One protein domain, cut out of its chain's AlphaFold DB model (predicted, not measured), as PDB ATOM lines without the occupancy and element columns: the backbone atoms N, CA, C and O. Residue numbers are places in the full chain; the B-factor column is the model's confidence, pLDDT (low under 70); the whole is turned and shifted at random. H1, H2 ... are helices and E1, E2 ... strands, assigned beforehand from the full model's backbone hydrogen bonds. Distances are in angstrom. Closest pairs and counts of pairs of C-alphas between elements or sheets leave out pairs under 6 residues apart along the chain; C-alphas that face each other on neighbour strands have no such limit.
ATOM      1  N   PRO A  10     232.912 120.493 113.086       86.62
ATOM      2  CA  PRO A  10     231.545 120.986 112.980       86.62
ATOM      3  C   PRO A  10     231.092 121.684 114.272       86.62
ATOM      4  O   PRO A  10     231.300 121.178 115.373       86.62
ATOM      5  N   GLY A  11     230.515 122.881 114.136       85.06
ATOM      6  CA  GLY A  11     230.106 123.719 115.270       85.06
ATOM      7  C   GLY A  11     231.224 124.546 115.927       85.06
ATOM      8  O   GLY A  11     230.954 125.222 116.913       85.06
ATOM      9  N   ALA A  12     232.465 124.531 115.417       87.06
ATOM     10  CA  ALA A  12     233.566 125.330 115.976       87.06
ATOM     11  C   ALA A  12     233.275 126.841 115.997       87.06
ATOM     12  O   ALA A  12     233.566 127.492 116.994       87.06
ATOM     13  N   LEU A  13     232.637 127.379 114.951       85.06
ATOM     14  CA  LEU A  13     232.254 128.795 114.902       85.06
ATOM     15  C   LEU A  13     231.314 129.177 116.054       85.06
ATOM     16  O   LEU A  13     231.529 130.202 116.690       85.06
ATOM     17  N   ASP A  14     230.322 128.335 116.361       86.50
ATOM     18  CA  ASP A  14     229.383 128.603 117.455       86.50
ATOM     19  C   ASP A  14     230.101 128.571 118.812       86.50
ATOM     20  O   ASP A  14     229.870 129.422 119.671       86.50
ATOM     21  N   VAL A  15     231.026 127.620 118.990       88.62
ATOM     22  CA  VAL A  15     231.863 127.517 120.194       88.62
ATOM     23  C   VAL A  15     232.745 128.757 120.363       88.62
ATOM     24  O   VAL A  15     232.823 129.291 121.471       88.62
ATOM     25  N   ASP A  16     233.348 129.252 119.281       88.50
ATOM     26  CA  ASP A  16     234.188 130.454 119.292       88.50
ATOM     27  C   ASP A  16     233.375 131.721 119.609       88.50
ATOM     28  O   ASP A  16     233.846 132.596 120.337       88.50
ATOM     29  N   THR A  17     232.134 131.819 119.112       89.69
ATOM     30  CA  THR A  17     231.219 132.923 119.458       89.69
ATOM     31  C   THR A  17     230.660 132.825 120.879       89.69
ATOM     32  O   THR A  17     230.248 133.833 121.460       89.69
ATOM     33  N   GLY A  18     230.668 131.626 121.460       93.31
ATOM     34  CA  GLY A  18     230.086 131.331 122.761       93.31
ATOM     35  C   GLY A  18     228.566 131.157 122.717       93.31
ATOM     36  O   GLY A  18     227.953 130.938 121.677       93.31
ATOM     37  N   PHE A  19     227.934 131.223 123.888       96.62
ATOM     38  CA  PHE A  19     226.498 130.973 124.016       96.62
ATOM     39  C   PHE A  19     225.671 132.130 123.452       96.62
ATOM     40  O   PHE A  19     225.703 133.242 123.989       96.62
ATOM     41  N   LEU A  20     224.867 131.846 122.427       95.50
ATOM     42  CA  LEU A  20     223.903 132.798 121.889       95.50
ATOM     43  C   LEU A  20     222.829 133.095 122.941       95.50
ATOM     44  O   LEU A  20     222.165 132.188 123.444       95.50
ATOM     45  N   LYS A  21     222.632 134.368 123.280       95.81
ATOM     46  CA  LYS A  21     221.559 134.768 124.195       95.81
ATOM     47  C   LYS A  21     220.231 134.747 123.456       95.81
ATOM     48  O   LYS A  21     220.077 135.462 122.471       95.81
ATOM     49  N   VAL A  22     219.281 133.970 123.960       94.50
ATOM     50  CA  VAL A  22     217.932 133.872 123.394       94.50
ATOM     51  C   VAL A  22     216.886 134.112 124.475       94.50
ATOM     52  O   VAL A  22     217.110 133.852 125.659       94.50
ATOM     53  N   THR A  23     215.736 134.631 124.064       93.50
ATOM     54  CA  THR A  23     214.594 134.905 124.936       93.50
ATOM     55  C   THR A  23     213.435 133.980 124.588       93.50
ATOM     56  O   THR A  23     213.256 133.570 123.439       93.50
ATOM     57  N   LEU A  24     212.653 133.625 125.603       92.69
ATOM     58  CA  LEU A  24     211.447 132.822 125.436       92.69
ATOM     59  C   LEU A  24     210.266 133.719 125.067       92.69
ATOM     60  O   LEU A  24     210.185 134.866 125.513       92.69
ATOM     61  N   GLU A  25     209.338 133.192 124.270       89.38
ATOM     62  CA  GLU A  25     208.088 133.888 123.978       89.38
ATOM     63  C   GLU A  25     207.314 134.164 125.281       89.38
ATOM     64  O   GLU A  25     207.100 133.280 126.113       89.38
ATOM     65  N   THR A  26     206.883 135.412 125.466       75.56
ATOM     66  CA  THR A  26     205.996 135.808 126.565       75.56
ATOM     67  C   THR A  26     204.608 135.207 126.348       75.56
ATOM     68  O   THR A  26     204.054 135.319 125.254       75.56
ATOM     69  N   GLY A  27     204.004 134.621 127.385       61.69
ATOM     70  CA  GLY A  27     202.610 134.169 127.302       61.69
ATOM     71  C   GLY A  27     201.654 135.334 126.996       61.69
ATOM     72  O   GLY A  27     201.983 136.493 127.241       61.69
ATOM     73  N   HIS A  28     200.436 135.035 126.525       48.28
ATOM     74  CA  HIS A  28     199.407 136.026 126.137       48.28
ATOM     75  C   HIS A  28     199.062 137.076 127.228       48.28
ATOM     76  O   HIS A  28     198.402 138.066 126.932       48.28
ATOM     77  N   ALA A  29     199.503 136.878 128.475       48.31
ATOM     78  CA  ALA A  29     199.328 137.798 129.601       48.31
ATOM     79  C   ALA A  29     200.508 138.772 129.832       48.31
ATOM     80  O   ALA A  29     200.513 139.489 130.829       48.31
ATOM     81  N   GLY A  30     201.520 138.805 128.957       44.06
ATOM     82  CA  GLY A  30     202.637 139.757 129.050       44.06
ATOM     83  C   GLY A  30     203.671 139.453 130.143       44.06
ATOM     84  O   GLY A  30     204.612 140.222 130.322       44.06
ATOM     85  N   THR A  31     203.553 138.331 130.858       45.38
ATOM     86  CA  THR A  31     204.645 137.812 131.685       45.38
ATOM     87  C   THR A  31     205.666 137.116 130.788       45.38
ATOM     88  O   THR A  31     205.319 136.220 130.011       45.38
ATOM     89  N   ALA A  32     206.933 137.532 130.881       51.81
ATOM     90  CA  ALA A  32     208.041 136.787 130.290       51.81
ATOM     91  C   ALA A  32     207.969 135.338 130.778       51.81
ATOM     92  O   ALA A  32     207.864 135.098 131.983       51.81
ATOM     93  N   GLY A  33     207.948 134.384 129.845       62.91
ATOM     94  CA  GLY A  33     208.053 132.979 130.203       62.91
ATOM     95  C   GLY A  33     209.429 132.769 130.814       62.91
ATOM     96  O   GLY A  33     210.418 132.809 130.090       62.91
ATOM     97  N   THR A  34     209.508 132.608 132.132       78.31
ATOM     98  CA  THR A  34     210.766 132.244 132.777       78.31
ATOM     99  C   THR A  34     210.962 130.749 132.627       78.31
ATOM    100  O   THR A  34     210.022 129.967 132.812       78.31
ATOM    101  N   LEU A  35     212.188 130.331 132.312       84.69
ATOM    102  CA  LEU A  35     212.506 128.907 132.186       84.69
ATOM    103  C   LEU A  35     212.176 128.157 133.489       84.69
ATOM    104  O   LEU A  35     211.735 127.010 133.472       84.69
ATOM    105  N   ASP A  36     212.323 128.846 134.622       80.69
ATOM    106  CA  ASP A  36     212.043 128.322 135.953       80.69
ATOM    107  C   ASP A  36     210.581 127.910 136.177       80.69
ATOM    108  O   ASP A  36     210.329 126.968 136.934       80.69
ATOM    109  N   ALA A  37     209.629 128.583 135.527       82.62
ATOM    110  CA  ALA A  37     208.205 128.284 135.650       82.62
ATOM    111  C   ALA A  37     207.730 127.190 134.676       82.62
ATOM    112  O   ALA A  37     206.594 126.724 134.784       82.62
ATOM    113  N   MET A  38     208.571 126.778 133.723       86.12
ATOM    114  CA  MET A  38     208.200 125.793 132.712       86.12
ATOM    115  C   MET A  38     208.312 124.357 133.245       86.12
ATOM    116  O   MET A  38     209.282 124.021 133.933       86.12
ATOM    117  N   PRO A  39     207.363 123.469 132.899       87.06
ATOM    118  CA  PRO A  39     207.499 122.051 133.195       87.06
ATOM    119  C   PRO A  39     208.657 121.445 132.391       87.06
ATOM    120  O   PRO A  39     208.858 121.774 131.219       87.06
ATOM    121  N   THR A  40     209.400 120.523 133.004       89.69
ATOM    122  CA  THR A  40     210.424 119.758 132.288       89.69
ATOM    123  C   THR A  40     209.785 118.628 131.482       89.69
ATOM    124  O   THR A  40     208.834 117.980 131.915       89.69
ATOM    125  N   VAL A  41     210.340 118.371 130.299       88.31
ATOM    126  CA  VAL A  41     210.039 117.188 129.477       88.31
ATOM    127  C   VAL A  41     210.804 115.970 130.001       88.31
ATOM    128  O   VAL A  41     210.331 114.839 129.915       88.31
ATOM    129  N   GLY A  42     211.982 116.202 130.582       83.06
ATOM    130  CA  GLY A  42     212.796 115.180 131.225       83.06
ATOM    131  C   GLY A  42     213.821 115.801 132.167       83.06
ATOM    132  O   GLY A  42     214.299 116.909 131.930       83.06
ATOM    133  N   THR A  43     214.163 115.077 133.229       82.81
ATOM    134  CA  THR A  43     215.165 115.496 134.214       82.81
ATOM    135  C   THR A  43     216.143 114.350 134.440       82.81
ATOM    136  O   THR A  43     215.728 113.224 134.721       82.81
ATOM    137  N   GLY A  44     217.435 114.636 134.308       77.44
ATOM    138  CA  GLY A  44     218.534 113.720 134.594       77.44
ATOM    139  C   GLY A  44     219.425 114.245 135.720       77.44
ATOM    140  O   GLY A  44     219.235 115.348 136.225       77.44
ATOM    141  N   ALA A  45     220.440 113.466 136.100       73.25
ATOM    142  CA  ALA A  45     221.372 113.845 137.168       73.25
ATOM    143  C   ALA A  45     222.185 115.117 136.849       73.25
ATOM    144  O   ALA A  45     222.637 115.816 137.757       73.25
ATOM    145  N   SER A  46     222.382 115.421 135.563       82.25
ATOM    146  CA  SER A  46     223.256 116.511 135.110       82.25
ATOM    147  C   SER A  46     222.596 117.469 134.115       82.25
ATOM    148  O   SER A  46     223.266 118.373 133.618       82.25
ATOM    149  N   ALA A  47     221.311 117.278 133.813       90.38
ATOM    150  CA  ALA A  47     220.594 118.082 132.832       90.38
ATOM    151  C   ALA A  47     219.090 118.128 133.120       90.38
ATOM    152  O   ALA A  47     218.520 117.168 133.643       90.38
ATOM    153  N   SER A  48     218.451 119.205 132.680       92.75
ATOM    154  CA  SER A  48     216.995 119.323 132.591       92.75
ATOM    155  C   SER A  48     216.618 119.654 131.154       92.75
ATOM    156  O   SER A  48     217.310 120.415 130.488       92.75
ATOM    157  N   THR A  49     215.533 119.077 130.655       94.31
ATOM    158  CA  THR A  49     215.097 119.250 129.267       94.31
ATOM    159  C   THR A  49     213.754 119.959 129.229       94.31
ATOM    160  O   THR A  49     212.829 119.561 129.938       94.31
ATOM    161  N   TYR A  50     213.633 120.977 128.382       94.88
ATOM    162  CA  TYR A  50     212.445 121.819 128.251       94.88
ATOM    163  C   TYR A  50     211.987 121.847 126.795       94.88
ATOM    164  O   TYR A  50     212.813 121.970 125.897       94.88
ATOM    165  N   ALA A  51     210.680 121.779 126.551       94.69
ATOM    166  CA  ALA A  51     210.126 122.179 125.263       94.69
ATOM    167  C   ALA A  51     209.963 123.696 125.291       94.69
ATOM    168  O   ALA A  51     209.194 124.208 126.104       94.69
ATOM    169  N   VAL A  52     210.710 124.404 124.451       94.62
ATOM    170  CA  VAL A  52     210.771 125.866 124.458       94.62
ATOM    171  C   VAL A  52     210.284 126.439 123.142       94.62
ATOM    172  O   VAL A  52     210.440 125.830 122.084       94.62
ATOM    173  N   ARG A  53     209.728 127.645 123.231       94.31
ATOM    174  CA  ARG A  53     209.416 128.478 122.081       94.31
ATOM    175  C   ARG A  53     210.163 129.796 122.213       94.31
ATOM    176  O   ARG A  53     209.963 130.519 123.190       94.31
ATOM    177  N   LEU A  54     211.049 130.082 121.264       94.75
ATOM    178  CA  LEU A  54     211.813 131.327 121.243       94.75
ATOM    179  C   LEU A  54     210.906 132.508 120.875       94.75
ATOM    180  O   LEU A  54     209.912 132.339 120.158       94.75
ATOM    181  N   ALA A  55     211.253 133.697 121.368       93.44
ATOM    182  CA  ALA A  55     210.555 134.940 121.039       93.44
ATOM    183  C   ALA A  55     210.776 135.356 119.575       93.44
ATOM    184  O   ALA A  55     209.865 135.879 118.937       93.44
ATOM    185  N   GLU A  56     211.967 135.077 119.047       92.94
ATOM    186  CA  GLU A  56     212.381 135.379 117.677       92.94
ATOM    187  C   GLU A  56     212.726 134.090 116.931       92.94
ATOM    188  O   GLU A  56     213.110 133.088 117.540       92.94
ATOM    189  N   ASP A  57     212.573 134.117 115.606       94.44
ATOM    190  CA  ASP A  57     212.980 133.009 114.748       94.44
ATOM    191  C   ASP A  57     214.489 132.784 114.836       94.44
ATOM    192  O   ASP A  57     215.279 133.722 114.714       94.44
ATOM    193  N   LEU A  58     214.893 131.526 115.005       94.31
ATOM    194  CA  LEU A  58     216.290 131.142 114.918       94.31
ATOM    195  C   LEU A  58     216.682 130.984 113.446       94.31
ATOM    196  O   LEU A  58     216.033 130.257 112.690       94.31
ATOM    197  N   TRP A  59     217.781 131.630 113.070       90.69
ATOM    198  CA  TRP A  59     218.382 131.536 111.744       90.69
ATOM    199  C   TRP A  59     219.794 130.967 111.858       90.69
ATOM    200  O   TRP A  59     220.583 131.423 112.684       90.69
ATOM    201  N   GLN A  60     220.121 129.989 111.015       83.25
ATOM    202  CA  GLN A  60     221.475 129.450 110.875       83.25
ATOM    203  C   GLN A  60     221.958 129.708 109.446       83.25
ATOM    204  O   GLN A  60     221.579 129.011 108.505       83.25
ATOM    205  N   GLY A  61     222.763 130.757 109.267       82.19
ATOM    206  CA  GLY A  61     223.071 131.270 107.932       82.19
ATOM    207  C   GLY A  61     221.794 131.748 107.233       82.19
ATOM    208  O   GLY A  61     221.089 132.604 107.758       82.19
ATOM    209  N   GLU A  62     221.486 131.180 106.068       83.62
ATOM    210  CA  GLU A  62     220.265 131.486 105.303       83.62
ATOM    211  C   GLU A  62     219.076 130.571 105.657       83.62
ATOM    212  O   GLU A  62     217.965 130.774 105.170       83.62
ATOM    213  N   GLN A  63     219.285 129.556 106.503       87.38
ATOM    214  CA  GLN A  63     218.249 128.596 106.866       87.38
ATOM    215  C   GLN A  63     217.382 129.126 108.016       87.38
ATOM    216  O   GLN A  63     217.881 129.432 109.100       87.38
ATOM    217  N   HIS A  64     216.067 129.183 107.786       91.81
ATOM    218  CA  HIS A  64     215.061 129.442 108.819       91.81
ATOM    219  C   HIS A  64     214.806 128.164 109.622       91.81
ATOM    220  O   HIS A  64     214.275 127.189 109.089       91.81
ATOM    221  N   CYS A  65     215.192 128.157 110.899       91.94
ATOM    222  CA  CYS A  65     215.048 126.995 111.785       91.94
ATOM    223  C   CYS A  65     213.755 127.044 112.616       91.94
ATOM    224  O   CYS A  65     213.423 126.081 113.305       91.94
ATOM    225  N   GLY A  66     213.009 128.150 112.549       94.12
ATOM    226  CA  GLY A  66     211.775 128.355 113.300       94.12
ATOM    227  C   GLY A  66     212.018 128.717 114.766       94.12
ATOM    228  O   GLY A  66     213.022 129.338 115.112       94.12
ATOM    229  N   ARG A  67     211.051 128.381 115.629       95.31
ATOM    230  CA  ARG A  67     210.995 128.853 117.028       95.31
ATOM    231  C   ARG A  67     210.794 127.769 118.072       95.31
ATOM    232  O   ARG A  67     211.001 128.051 119.249       95.31
ATOM    233  N   ASP A  68     210.359 126.579 117.676       95.12
ATOM    234  CA  ASP A  68     210.013 125.499 118.598       95.12
ATOM    235  C   ASP A  68     211.161 124.499 118.697       95.12
ATOM    236  O   ASP A  68     211.513 123.848 117.716       95.12
ATOM    237  N   PHE A  69     211.710 124.348 119.897       96.81
ATOM    238  CA  PHE A  69     212.900 123.535 120.129       96.81
ATOM    239  C   PHE A  69     212.794 122.730 121.418       96.81
ATOM    240  O   PHE A  69     211.948 122.973 122.285       96.81
ATOM    241  N   ILE A  70     213.716 121.786 121.567       96.81
ATOM    242  CA  ILE A  70     214.054 121.200 122.855       96.81
ATOM    243  C   ILE A  70     215.300 121.904 123.390       96.81
ATOM    244  O   ILE A  70     216.351 121.884 122.763       96.81
ATOM    245  N   PHE A  71     215.209 122.510 124.570       97.50
ATOM    246  CA  PHE A  71     216.363 123.065 125.267       97.50
ATOM    247  C   PHE A  71     216.871 122.075 126.313       97.50
ATOM    248  O   PHE A  71     216.203 121.823 127.320       97.50
ATOM    249  N   LYS A  72     218.069 121.527 126.085       96.94
ATOM    250  CA  LYS A  72     218.798 120.719 127.069       96.94
ATOM    251  C   LYS A  72     219.620 121.658 127.953       96.94
ATOM    252  O   LYS A  72     220.736 122.038 127.601       96.94
ATOM    253  N   ALA A  73     219.062 122.045 129.095       96.69
ATOM    254  CA  ALA A  73     219.737 122.845 130.109       96.69
ATOM    255  C   ALA A  73     220.800 122.005 130.825       96.69
ATOM    256  O   ALA A  73     220.486 121.001 131.467       96.69
ATOM    257  N   LEU A  74     222.057 122.431 130.731       96.88
ATOM    258  CA  LEU A  74     223.222 121.665 131.192       96.88
ATOM    259  C   LEU A  74     224.018 122.386 132.283       96.88
ATOM    260  O   LEU A  74     224.792 121.745 133.001       96.88
ATOM    261  N   LEU A  75     223.821 123.697 132.416       97.06
ATOM    262  CA  LEU A  75     224.408 124.532 133.455       97.06
ATOM    263  C   LEU A  75     223.419 125.632 133.850       97.06
ATOM    264  O   LEU A  75     222.979 126.378 132.990       97.06
ATOM    265  N   CYS A  76     223.113 125.782 135.134       95.19
ATOM    266  CA  CYS A  76     222.356 126.917 135.660       95.19
ATOM    267  C   CYS A  76     223.123 127.496 136.841       95.19
ATOM    268  O   CYS A  76     223.388 126.788 137.815       95.19
ATOM    269  N   THR A  77     223.484 128.775 136.747       93.94
ATOM    270  CA  THR A  77     224.270 129.481 137.771       93.94
ATOM    271  C   THR A  77     223.391 130.191 138.803       93.94
ATOM    272  O   THR A  77     223.864 131.081 139.502       93.94
ATOM    273  N   ASN A  78     222.100 129.859 138.855       91.06
ATOM    274  CA  ASN A  78     221.180 130.320 139.887       91.06
ATOM    275  C   ASN A  78     221.342 129.423 141.134       91.06
ATOM    276  O   ASN A  78     220.981 128.244 141.062       91.06
ATOM    277  N   PRO A  79     221.855 129.927 142.276       87.38
ATOM    278  CA  PRO A  79     222.102 129.105 143.466       87.38
ATOM    279  C   PRO A  79     220.849 128.439 144.044       87.38
ATOM    280  O   PRO A  79     220.947 127.408 144.704       87.38
ATOM    281  N   GLN A  80     219.668 129.007 143.801       87.88
ATOM    282  CA  GLN A  80     218.397 128.468 144.274       87.88
ATOM    283  C   GLN A  80     217.967 127.223 143.485       87.88
ATOM    284  O   GLN A  80     217.240 126.383 144.016       87.88
ATOM    285  N   ARG A  81     218.389 127.103 142.219       86.88
ATOM    286  CA  ARG A  81     218.040 125.993 141.314       86.88
ATOM    287  C   ARG A  81     219.211 125.661 140.379       86.88
ATOM    288  O   ARG A  81     219.113 125.865 139.167       86.88
ATOM    289  N   PRO A  82     220.331 125.168 140.926       91.19
ATOM    290  CA  PRO A  82     221.522 124.936 140.138       91.19
ATOM    291  C   PRO A  82     221.367 123.732 139.215       91.19
ATOM    292  O   PRO A  82     220.721 122.737 139.547       91.19
ATOM    293  N   ILE A  83     222.034 123.805 138.067       92.06
ATOM    294  CA  ILE A  83     222.239 122.662 137.176       92.06
ATOM    295  C   ILE A  83     223.748 122.575 136.916       92.06
ATOM    296  O   ILE A  83     224.330 123.583 136.522       92.06
ATOM    297  N   PRO A  84     224.399 121.417 137.126       91.75
ATOM    298  CA  PRO A  84     223.885 120.272 137.881       91.75
ATOM    299  C   PRO A  84     223.606 120.644 139.349       91.75
ATOM    300  O   PRO A  84     224.149 121.619 139.862       91.75
ATOM    301  N   LEU A  85     222.815 119.830 140.057       88.94
ATOM    302  CA  LEU A  85     222.502 120.056 141.481       88.94
ATOM    303  C   LEU A  85     223.751 120.142 142.367       88.94
ATOM    304  O   LEU A  85     223.754 120.811 143.393       88.94
ATOM    305  N   THR A  86     224.825 119.477 141.948       89.12
ATOM    306  CA  THR A  86     226.095 119.455 142.664       89.12
ATOM    307  C   THR A  86     226.956 120.688 142.411       89.12
ATOM    308  O   THR A  86     228.007 120.768 143.027       89.12
ATOM    309  N   LEU A  87     226.567 121.635 141.542       90.06
ATOM    310  CA  LEU A  87     227.415 122.762 141.111       90.06
ATOM    311  C   LEU A  87     228.014 123.562 142.278       90.06
ATOM    312  O   LEU A  87     229.167 123.974 142.197       90.06
ATOM    313  N   TYR A  88     227.246 123.736 143.353       90.25
ATOM    314  CA  TYR A  88     227.638 124.467 144.563       90.25
ATOM    315  C   TYR A  88     227.961 123.542 145.746       90.25
ATOM    316  O   TYR A  88     227.897 123.974 146.893       90.25
ATOM    317  N   ASP A  89     228.257 122.262 145.494       87.56
ATOM    318  CA  ASP A  89     228.554 121.292 146.550       87.56
ATOM    319  C   ASP A  89     229.761 121.756 147.396       87.56
ATOM    320  O   ASP A  89     230.879 121.822 146.868       87.56
ATOM    321  N   PRO A  90     229.565 122.044 148.699       82.81
ATOM    322  CA  PRO A  90     230.610 122.579 149.569       82.81
ATOM    323  C   PRO A  90     231.774 121.606 149.789       82.81
ATOM    324  O   PRO A  90     232.852 122.038 150.185       82.81
ATOM    325  N   ALA A  91     231.600 120.306 149.516       83.38
ATOM    326  CA  ALA A  91     232.695 119.338 149.583       83.38
ATOM    327  C   ALA A  91     233.729 119.530 148.460       83.38
ATOM    328  O   ALA A  91     234.863 119.074 148.579       83.38
ATOM    329  N   THR A  92     233.332 120.181 147.363       78.19
ATOM    330  CA  THR A  92     234.156 120.349 146.153       78.19
ATOM    331  C   THR A  92     234.397 121.808 145.788       78.19
ATOM    332  O   THR A  92     235.356 122.104 145.087       78.19
ATOM    333  N   VAL A  93     233.558 122.727 146.271       81.38
ATOM    334  CA  VAL A  93     233.673 124.166 146.024       81.38
ATOM    335  C   VAL A  93     234.068 124.862 147.322       81.38
ATOM    336  O   VAL A  93     233.218 125.157 148.161       81.38
ATOM    337  N   ALA A  94     235.367 125.115 147.482       81.00
ATOM    338  CA  ALA A  94     235.915 125.765 148.673       81.00
ATOM    339  C   ALA A  94     235.855 127.304 148.601       81.00
ATOM    340  O   ALA A  94     235.771 127.965 149.635       81.00
ATOM    341  N   ASP A  95     235.897 127.877 147.393       88.75
ATOM    342  CA  ASP A  95     235.946 129.322 147.166       88.75
ATOM    343  C   ASP A  95     235.389 129.749 145.788       88.75
ATOM    344  O   ASP A  95     234.961 128.933 144.964       88.75
ATOM    345  N   ALA A  96     235.358 131.065 145.542       88.62
ATOM    346  CA  ALA A  96     234.865 131.637 144.290       88.62
ATOM    347  C   ALA A  96     235.706 131.250 143.051       88.62
ATOM    348  O   ALA A  96     235.093 130.940 142.028       88.62
ATOM    349  N   PRO A  97     237.055 131.225 143.093       93.06
ATOM    350  CA  PRO A  97     237.871 130.690 142.000       93.06
ATOM    351  C   PRO A  97     237.516 129.251 141.609       93.06
ATOM    352  O   PRO A  97     237.285 128.993 140.428       93.06
ATOM    353  N   THR A  98     237.373 128.348 142.584       91.50
ATOM    354  CA  THR A  98     237.011 126.940 142.337       91.50
ATOM    355  C   THR A  98     235.645 126.825 141.653       91.50
ATOM    356  O   THR A  98     235.452 126.036 140.728       91.50
ATOM    357  N   LEU A  99     234.677 127.655 142.061       93.19
ATOM    358  CA  LEU A  99     233.372 127.719 141.401       93.19
ATOM    359  C   LEU A  99     233.478 128.203 139.944       93.19
ATOM    360  O   LEU A  99     232.789 127.669 139.074       93.19
ATOM    361  N   GLN A 100     234.308 129.215 139.669       94.25
ATOM    362  CA  GLN A 100     234.500 129.732 138.308       94.25
ATOM    363  C   GLN A 100     235.145 128.695 137.389       94.25
ATOM    364  O   GLN A 100     234.694 128.535 136.255       94.25
ATOM    365  N   GLU A 101     236.142 127.961 137.883       93.88
ATOM    366  CA  GLU A 101     236.767 126.858 137.150       93.88
ATOM    367  C   GLU A 101     235.732 125.786 136.801       93.88
ATOM    368  O   GLU A 101     235.553 125.452 135.632       93.88
ATOM    369  N   ARG A 102     234.925 125.359 137.775       92.38
ATOM    370  CA  ARG A 102     233.863 124.371 137.555       92.38
ATOM    371  C   ARG A 102     232.787 124.833 136.567       92.38
ATOM    372  O   ARG A 102     232.279 124.045 135.767       92.38
ATOM    373  N   ILE A 103     232.420 126.115 136.605       95.25
ATOM    374  CA  ILE A 103     231.512 126.721 135.620       95.25
ATOM    375  C   ILE A 103     232.144 126.682 134.222       95.25
ATOM    376  O   ILE A 103     231.459 126.346 133.253       95.25
ATOM    377  N   ALA A 104     233.434 127.007 134.105       95.31
ATOM    378  CA  ALA A 104     234.161 126.975 132.841       95.31
ATOM    379  C   ALA A 104     234.274 125.547 132.282       95.31
ATOM    380  O   ALA A 104     233.966 125.331 131.111       95.31
ATOM    381  N   GLU A 105     234.607 124.565 133.122       94.06
ATOM    382  CA  GLU A 105     234.613 123.144 132.762       94.06
ATOM    383  C   GLU A 105     233.243 122.693 132.259       94.06
ATOM    384  O   GLU A 105     233.134 122.041 131.219       94.06
ATOM    385  N   ARG A 106     232.164 123.086 132.951       94.88
ATOM    386  CA  ARG A 106     230.814 122.711 132.530       94.88
ATOM    387  C   ARG A 106     230.446 123.329 131.184       94.88
ATOM    388  O   ARG A 106     229.843 122.646 130.363       94.88
ATOM    389  N   ARG A 107     230.839 124.579 130.922       96.38
ATOM    390  CA  ARG A 107     230.672 125.207 129.600       96.38
ATOM    391  C   ARG A 107     231.451 124.462 128.518       96.38
ATOM    392  O   ARG A 107     230.885 124.191 127.464       96.38
ATOM    393  N   ALA A 108     232.695 124.073 128.795       94.62
ATOM    394  CA  ALA A 108     233.501 123.283 127.869       94.62
ATOM    395  C   ALA A 108     232.854 121.921 127.557       94.62
ATOM    396  O   ALA A 108     232.836 121.509 126.400       94.62
ATOM    397  N   MET A 109     232.243 121.259 128.548       93.75
ATOM    398  CA  MET A 109     231.479 120.023 128.324       93.75
ATOM    399  C   MET A 109     230.249 120.240 127.432       93.75
ATOM    400  O   MET A 109     229.949 119.383 126.607       93.75
ATOM    401  N   ILE A 110     229.549 121.375 127.565       96.88
ATOM    402  CA  ILE A 110     228.412 121.707 126.690       96.88
ATOM    403  C   ILE A 110     228.884 121.881 125.243       96.88
ATOM    404  O   ILE A 110     228.263 121.347 124.328       96.88
ATOM    405  N   PHE A 111     229.996 122.591 125.038       96.12
ATOM    406  CA  PHE A 111     230.596 122.741 123.713       96.12
ATOM    407  C   PHE A 111     231.055 121.401 123.135       96.12
ATOM    408  O   PHE A 111     230.800 121.136 121.963       96.12
ATOM    409  N   GLN A 112     231.663 120.538 123.954       93.69
ATOM    410  CA  GLN A 112     232.045 119.190 123.539       93.69
ATOM    411  C   GLN A 112     230.818 118.396 123.073       93.69
ATOM    412  O   GLN A 112     230.822 117.896 121.954       93.69
ATOM    413  N   GLU A 113     229.761 118.312 123.891       95.44
ATOM    414  CA  GLU A 113     228.532 117.591 123.529       95.44
ATOM    415  C   GLU A 113     227.916 118.145 122.234       95.44
ATOM    416  O   GLU A 113     227.574 117.379 121.332       95.44
ATOM    417  N   TYR A 114     227.824 119.471 122.109       96.44
ATOM    418  CA  TYR A 114     227.331 120.123 120.899       96.44
ATOM    419  C   TYR A 114     228.130 119.707 119.659       96.44
ATOM    420  O   TYR A 114     227.545 119.272 118.669       96.44
ATOM    421  N   GLN A 115     229.461 119.773 119.719       94.75
ATOM    422  CA  GLN A 115     230.326 119.395 118.599       94.75
ATOM    423  C   GLN A 115     230.208 117.912 118.231       94.75
ATOM    424  O   GLN A 115     230.264 117.586 117.043       94.75
ATOM    425  N   MET A 116     230.004 117.018 119.207       93.50
ATOM    426  CA  MET A 116     229.758 115.596 118.924       93.50
ATOM    427  C   MET A 116     228.490 115.420 118.088       93.50
ATOM    428  O   MET A 116     228.525 114.750 117.061       93.50
ATOM    429  N   ILE A 117     227.394 116.086 118.469       95.00
ATOM    430  CA  ILE A 117     226.129 116.027 117.724       95.00
ATOM    431  C   ILE A 117     226.294 116.631 116.321       95.00
ATOM    432  O   ILE A 117     225.927 116.011 115.326       95.00
ATOM    433  N   ARG A 118     226.914 117.813 116.219       94.00
ATOM    434  CA  ARG A 118     227.132 118.503 114.934       94.00
ATOM    435  C   ARG A 118     228.016 117.715 113.965       94.00
ATOM    436  O   ARG A 118     227.931 117.927 112.759       94.00
ATOM    437  N   SER A 119     228.866 116.823 114.466       92.56
ATOM    438  CA  SER A 119     229.758 116.011 113.630       92.56
ATOM    439  C   SER A 119     229.041 114.882 112.888       92.56
ATOM    440  O   SER A 119     229.572 114.359 111.914       92.56
ATOM    441  N   VAL A 120     227.819 114.546 113.303       91.31
ATOM    442  CA  VAL A 120     226.980 113.494 112.708       91.31
ATOM    443  C   VAL A 120     225.643 114.048 112.204       91.31
ATOM    444  O   VAL A 120     224.676 113.320 112.010       91.31
ATOM    445  N   ASP A 121     225.586 115.353 111.951       84.88
ATOM    446  CA  ASP A 121     224.347 116.087 111.674       84.88
ATOM    447  C   ASP A 121     223.678 115.733 110.335       84.88
ATOM    448  O   ASP A 121     222.498 115.992 110.112       84.88
ATOM    449  N   ALA A 122     224.436 115.127 109.420       80.38
ATOM    450  CA  ALA A 122     223.956 114.751 108.096       80.38
ATOM    451  C   ALA A 122     223.029 113.521 108.103       80.38
ATOM    452  O   ALA A 122     222.456 113.192 107.061       80.38
ATOM    453  N   VAL A 123     222.898 112.814 109.234       84.94
ATOM    454  CA  VAL A 123     222.163 111.547 109.301       84.94
ATOM    455  C   VAL A 123     220.896 111.658 110.149       84.94
ATOM    456  O   VAL A 123     220.937 112.135 111.279       84.94
ATOM    457  N   PRO A 124     219.747 111.150 109.668       93.44
ATOM    458  CA  PRO A 124     218.475 111.315 110.368       93.44
ATOM    459  C   PRO A 124     218.366 110.440 111.630       93.44
ATOM    460  O   PRO A 124     217.412 110.567 112.386       93.44
ATOM    461  N   TYR A 125     219.319 109.540 111.883       96.19
ATOM    462  CA  TYR A 125     219.290 108.594 113.007       96.19
ATOM    463  C   TYR A 125     219.799 109.177 114.327       96.19
ATOM    464  O   TYR A 125     219.829 108.468 115.332       96.19
ATOM    465  N   ILE A 126     220.202 110.445 114.341       95.62
ATOM    466  CA  ILE A 126     220.693 111.155 115.522       95.62
ATOM    467  C   ILE A 126     219.937 112.484 115.612       95.62
ATOM    468  O   ILE A 126     219.499 113.026 114.594       95.62
ATOM    469  N   VAL A 127     219.686 112.959 116.832       95.62
ATOM    470  CA  VAL A 127     219.075 114.273 117.069       95.62
ATOM    471  C   VAL A 127     219.962 115.392 116.526       95.62
ATOM    472  O   VAL A 127     221.172 115.373 116.706       95.62
ATOM    473  N   HIS A 128     219.348 116.385 115.904       94.62
ATOM    474  CA  HIS A 128     219.986 117.579 115.381       94.62
ATOM    475  C   HIS A 128     220.172 118.629 116.481       94.62
ATOM    476  O   HIS A 128     219.276 118.862 117.302       94.62
ATOM    477  N   ALA A 129     221.320 119.307 116.465       95.56
ATOM    478  CA  ALA A 129     221.600 120.447 117.332       95.56
ATOM    479  C   ALA A 129     221.646 121.752 116.527       95.56
ATOM    480  O   ALA A 129     222.441 121.887 115.597       95.56
ATOM    481  N   HIS A 130     220.841 122.730 116.943       94.88
ATOM    482  CA  HIS A 130     220.752 124.056 116.329       94.88
ATOM    483  C   HIS A 130     221.718 125.080 116.934       94.88
ATOM    484  O   HIS A 130     221.998 126.105 116.325       94.88
ATOM    485  N   GLY A 131     222.218 124.854 118.147       95.00
ATOM    486  CA  GLY A 131     223.207 125.759 118.719       95.00
ATOM    487  C   GLY A 131     223.362 125.644 120.220       95.00
ATOM    488  O   GLY A 131     222.559 125.017 120.913       95.00
ATOM    489  N   VAL A 132     224.397 126.304 120.720       97.25
ATOM    490  CA  VAL A 132     224.643 126.509 122.146       97.25
ATOM    491  C   VAL A 132     224.083 127.860 122.558       97.25
ATOM    492  O   VAL A 132     224.437 128.894 121.996       97.25
ATOM    493  N   VAL A 133     223.180 127.860 123.538       97.12
ATOM    494  CA  VAL A 133     222.438 129.068 123.915       97.12
ATOM    495  C   VAL A 133     222.440 129.323 125.412       97.12
ATOM    496  O   VAL A 133     222.626 128.418 126.231       97.12
ATOM    497  N   GLN A 134     222.192 130.581 125.754       96.94
ATOM    498  CA  GLN A 134     221.906 131.047 127.096       96.94
ATOM    499  C   GLN A 134     220.470 131.581 127.152       96.94
ATOM    500  O   GLN A 134     220.125 132.514 126.427       96.94
ATOM    501  N   ILE A 135     219.670 131.024 128.059       94.94
ATOM    502  CA  ILE A 135     218.350 131.529 128.451       94.94
ATOM    503  C   ILE A 135     218.466 131.953 129.913       94.94
ATOM    504  O   ILE A 135     218.671 131.115 130.792       94.94
ATOM    505  N   GLU A 136     218.375 133.257 130.177       91.31
ATOM    506  CA  GLU A 136     218.552 133.832 131.519       91.31
ATOM    507  C   GLU A 136     219.893 133.400 132.162       91.31
ATOM    508  O   GLU A 136     220.964 133.724 131.647       91.31
ATOM    509  N   HIS A 137     219.857 132.665 133.278       92.81
ATOM    510  CA  HIS A 137     221.030 132.142 133.996       92.81
ATOM    511  C   HIS A 137     221.397 130.700 133.604       92.81
ATOM    512  O   HIS A 137     222.249 130.081 134.250       92.81
ATOM    513  N   THR A 138     220.753 130.164 132.564       96.69
ATOM    514  CA  THR A 138     220.863 128.766 132.151       96.69
ATOM    515  C   THR A 138     221.523 128.647 130.782       96.69
ATOM    516  O   THR A 138     221.136 129.316 129.829       96.69
ATOM    517  N   PHE A 139     222.506 127.763 130.676       97.94
ATOM    518  CA  PHE A 139     223.289 127.466 129.484       97.94
ATOM    519  C   PHE A 139     223.017 126.029 129.040       97.94
ATOM    520  O   PHE A 139     222.887 125.115 129.867       97.94
ATOM    521  N   GLY A 140     222.947 125.816 127.733       97.88
ATOM    522  CA  GLY A 140     222.611 124.511 127.186       97.88
ATOM    523  C   GLY A 140     222.654 124.463 125.669       97.88
ATOM    524  O   GLY A 140     223.231 125.339 125.025       97.88
ATOM    525  N   ILE A 141     222.025 123.428 125.119       98.00
ATOM    526  CA  ILE A 141     221.956 123.170 123.677       98.00
ATOM    527  C   ILE A 141     220.492 123.263 123.233       98.00
ATOM    528  O   ILE A 141     219.618 122.665 123.870       98.00
ATOM    529  N   LEU A 142     220.226 124.000 122.152       97.50
ATOM    530  CA  LEU A 142     218.973 123.896 121.406       97.50
ATOM    531  C   LEU A 142     219.059 122.705 120.461       97.50
ATOM    532  O   LEU A 142     219.898 122.662 119.563       97.50
ATOM    533  N   LEU A 143     218.175 121.747 120.679       96.88
ATOM    534  CA  LEU A 143     217.994 120.550 119.882       96.88
ATOM    535  C   LEU A 143     216.683 120.661 119.108       96.88
ATOM    536  O   LEU A 143     215.748 121.352 119.533       96.88
ATOM    537  N   GLU A 144     216.594 119.956 117.986       95.00
ATOM    538  CA  GLU A 144     215.308 119.787 117.316       95.00
ATOM    539  C   GLU A 144     214.289 119.107 118.248       95.00
ATOM    540  O   GLU A 144     214.629 118.378 119.189       95.00
TER     541      GLU A 144
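This is residues 10 to 144 of the 349 residues of the protein "Serine/threonine kinase" of Xanthomonas axonopodis pv. citri (strain 306) (UniProt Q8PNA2). A strongly twisted and curled sheet of four strands has one long helix, H2, packed over one face along E4 and E3, while the hairpin of E1 and E2 makes the other side of the sheet and bends sharply. The short helix H1 sits beside E3 near H2, and a long loop, residues 18 to 47, joins it to E1. The printed part has 135 residues, with the named elements in the order H1, E1, E2, H2, E3, E4; the sheet, E1 - E2 - E4 - E3, is antiparallel throughout, and the class is mixed, helices and strands. The whole is compact, with a radius of gyration of the C-alphas of 15.3 A and spans of 46 by 40 by 26 A.

Start in the sheet at C-alpha 48, (216.995, 119.323, 132.591), where E1, residues 48 to 60, begins; it bends by 100 degrees at residue 56. E2, residues 63 to 76, measures 29.1 A and bends by 76 degrees at residue 66. Look next at E4, residues 138 to 143, which ends at (217.994, 120.550, 119.882), and E3, residues 129 to 135. Find C-alpha 96 at (234.865, 131.637, 144.290); from there H2 runs 33.1 A to residue 118. H1 is residues 12 to 17.

In the hairpin of E1 and E2, look for N 50 and O 71, 2.9 A apart and within hydrogen-bond range. E2 and E4 are antiparallel neighbours, with N 72 and O 141 at 2.9 A. E4 and E3 form the second hairpin, with N 133 and O 140 at 2.9 A. E2, H2 and E3 make a split strand-helix-strand unit, two strands running the same way with E4 between them, and its crossover is right-handed. H2 is on the sheet in two layers, helix over one face, at a height over the sheet of 8.9 A; it lies over E4 and E3 and runs along the strands, at 4 degrees to E4 on the local plane. The closest C-alphas of H2 and E4 are those of Ile 110 and Gly 140, 6.5 A apart. H1 only grazes the sheet, with residues 14 to 17. H1 and H2 are close but not clearly touching, with the C-alphas of Val 15 and Phe 111 closest at 6.1 A. In H1 and H2 every O i to N i+4 pair is within hydrogen-bond range.

The C-alphas farthest apart, those of Glu 62 and Ala 91, are 47.6 A apart. The printed part has no cut. The links from H1 to E1 and from E2 to H2 are long. The mean pLDDT of the printed part is 89.1; look for values under 70 at residues 27 to 33.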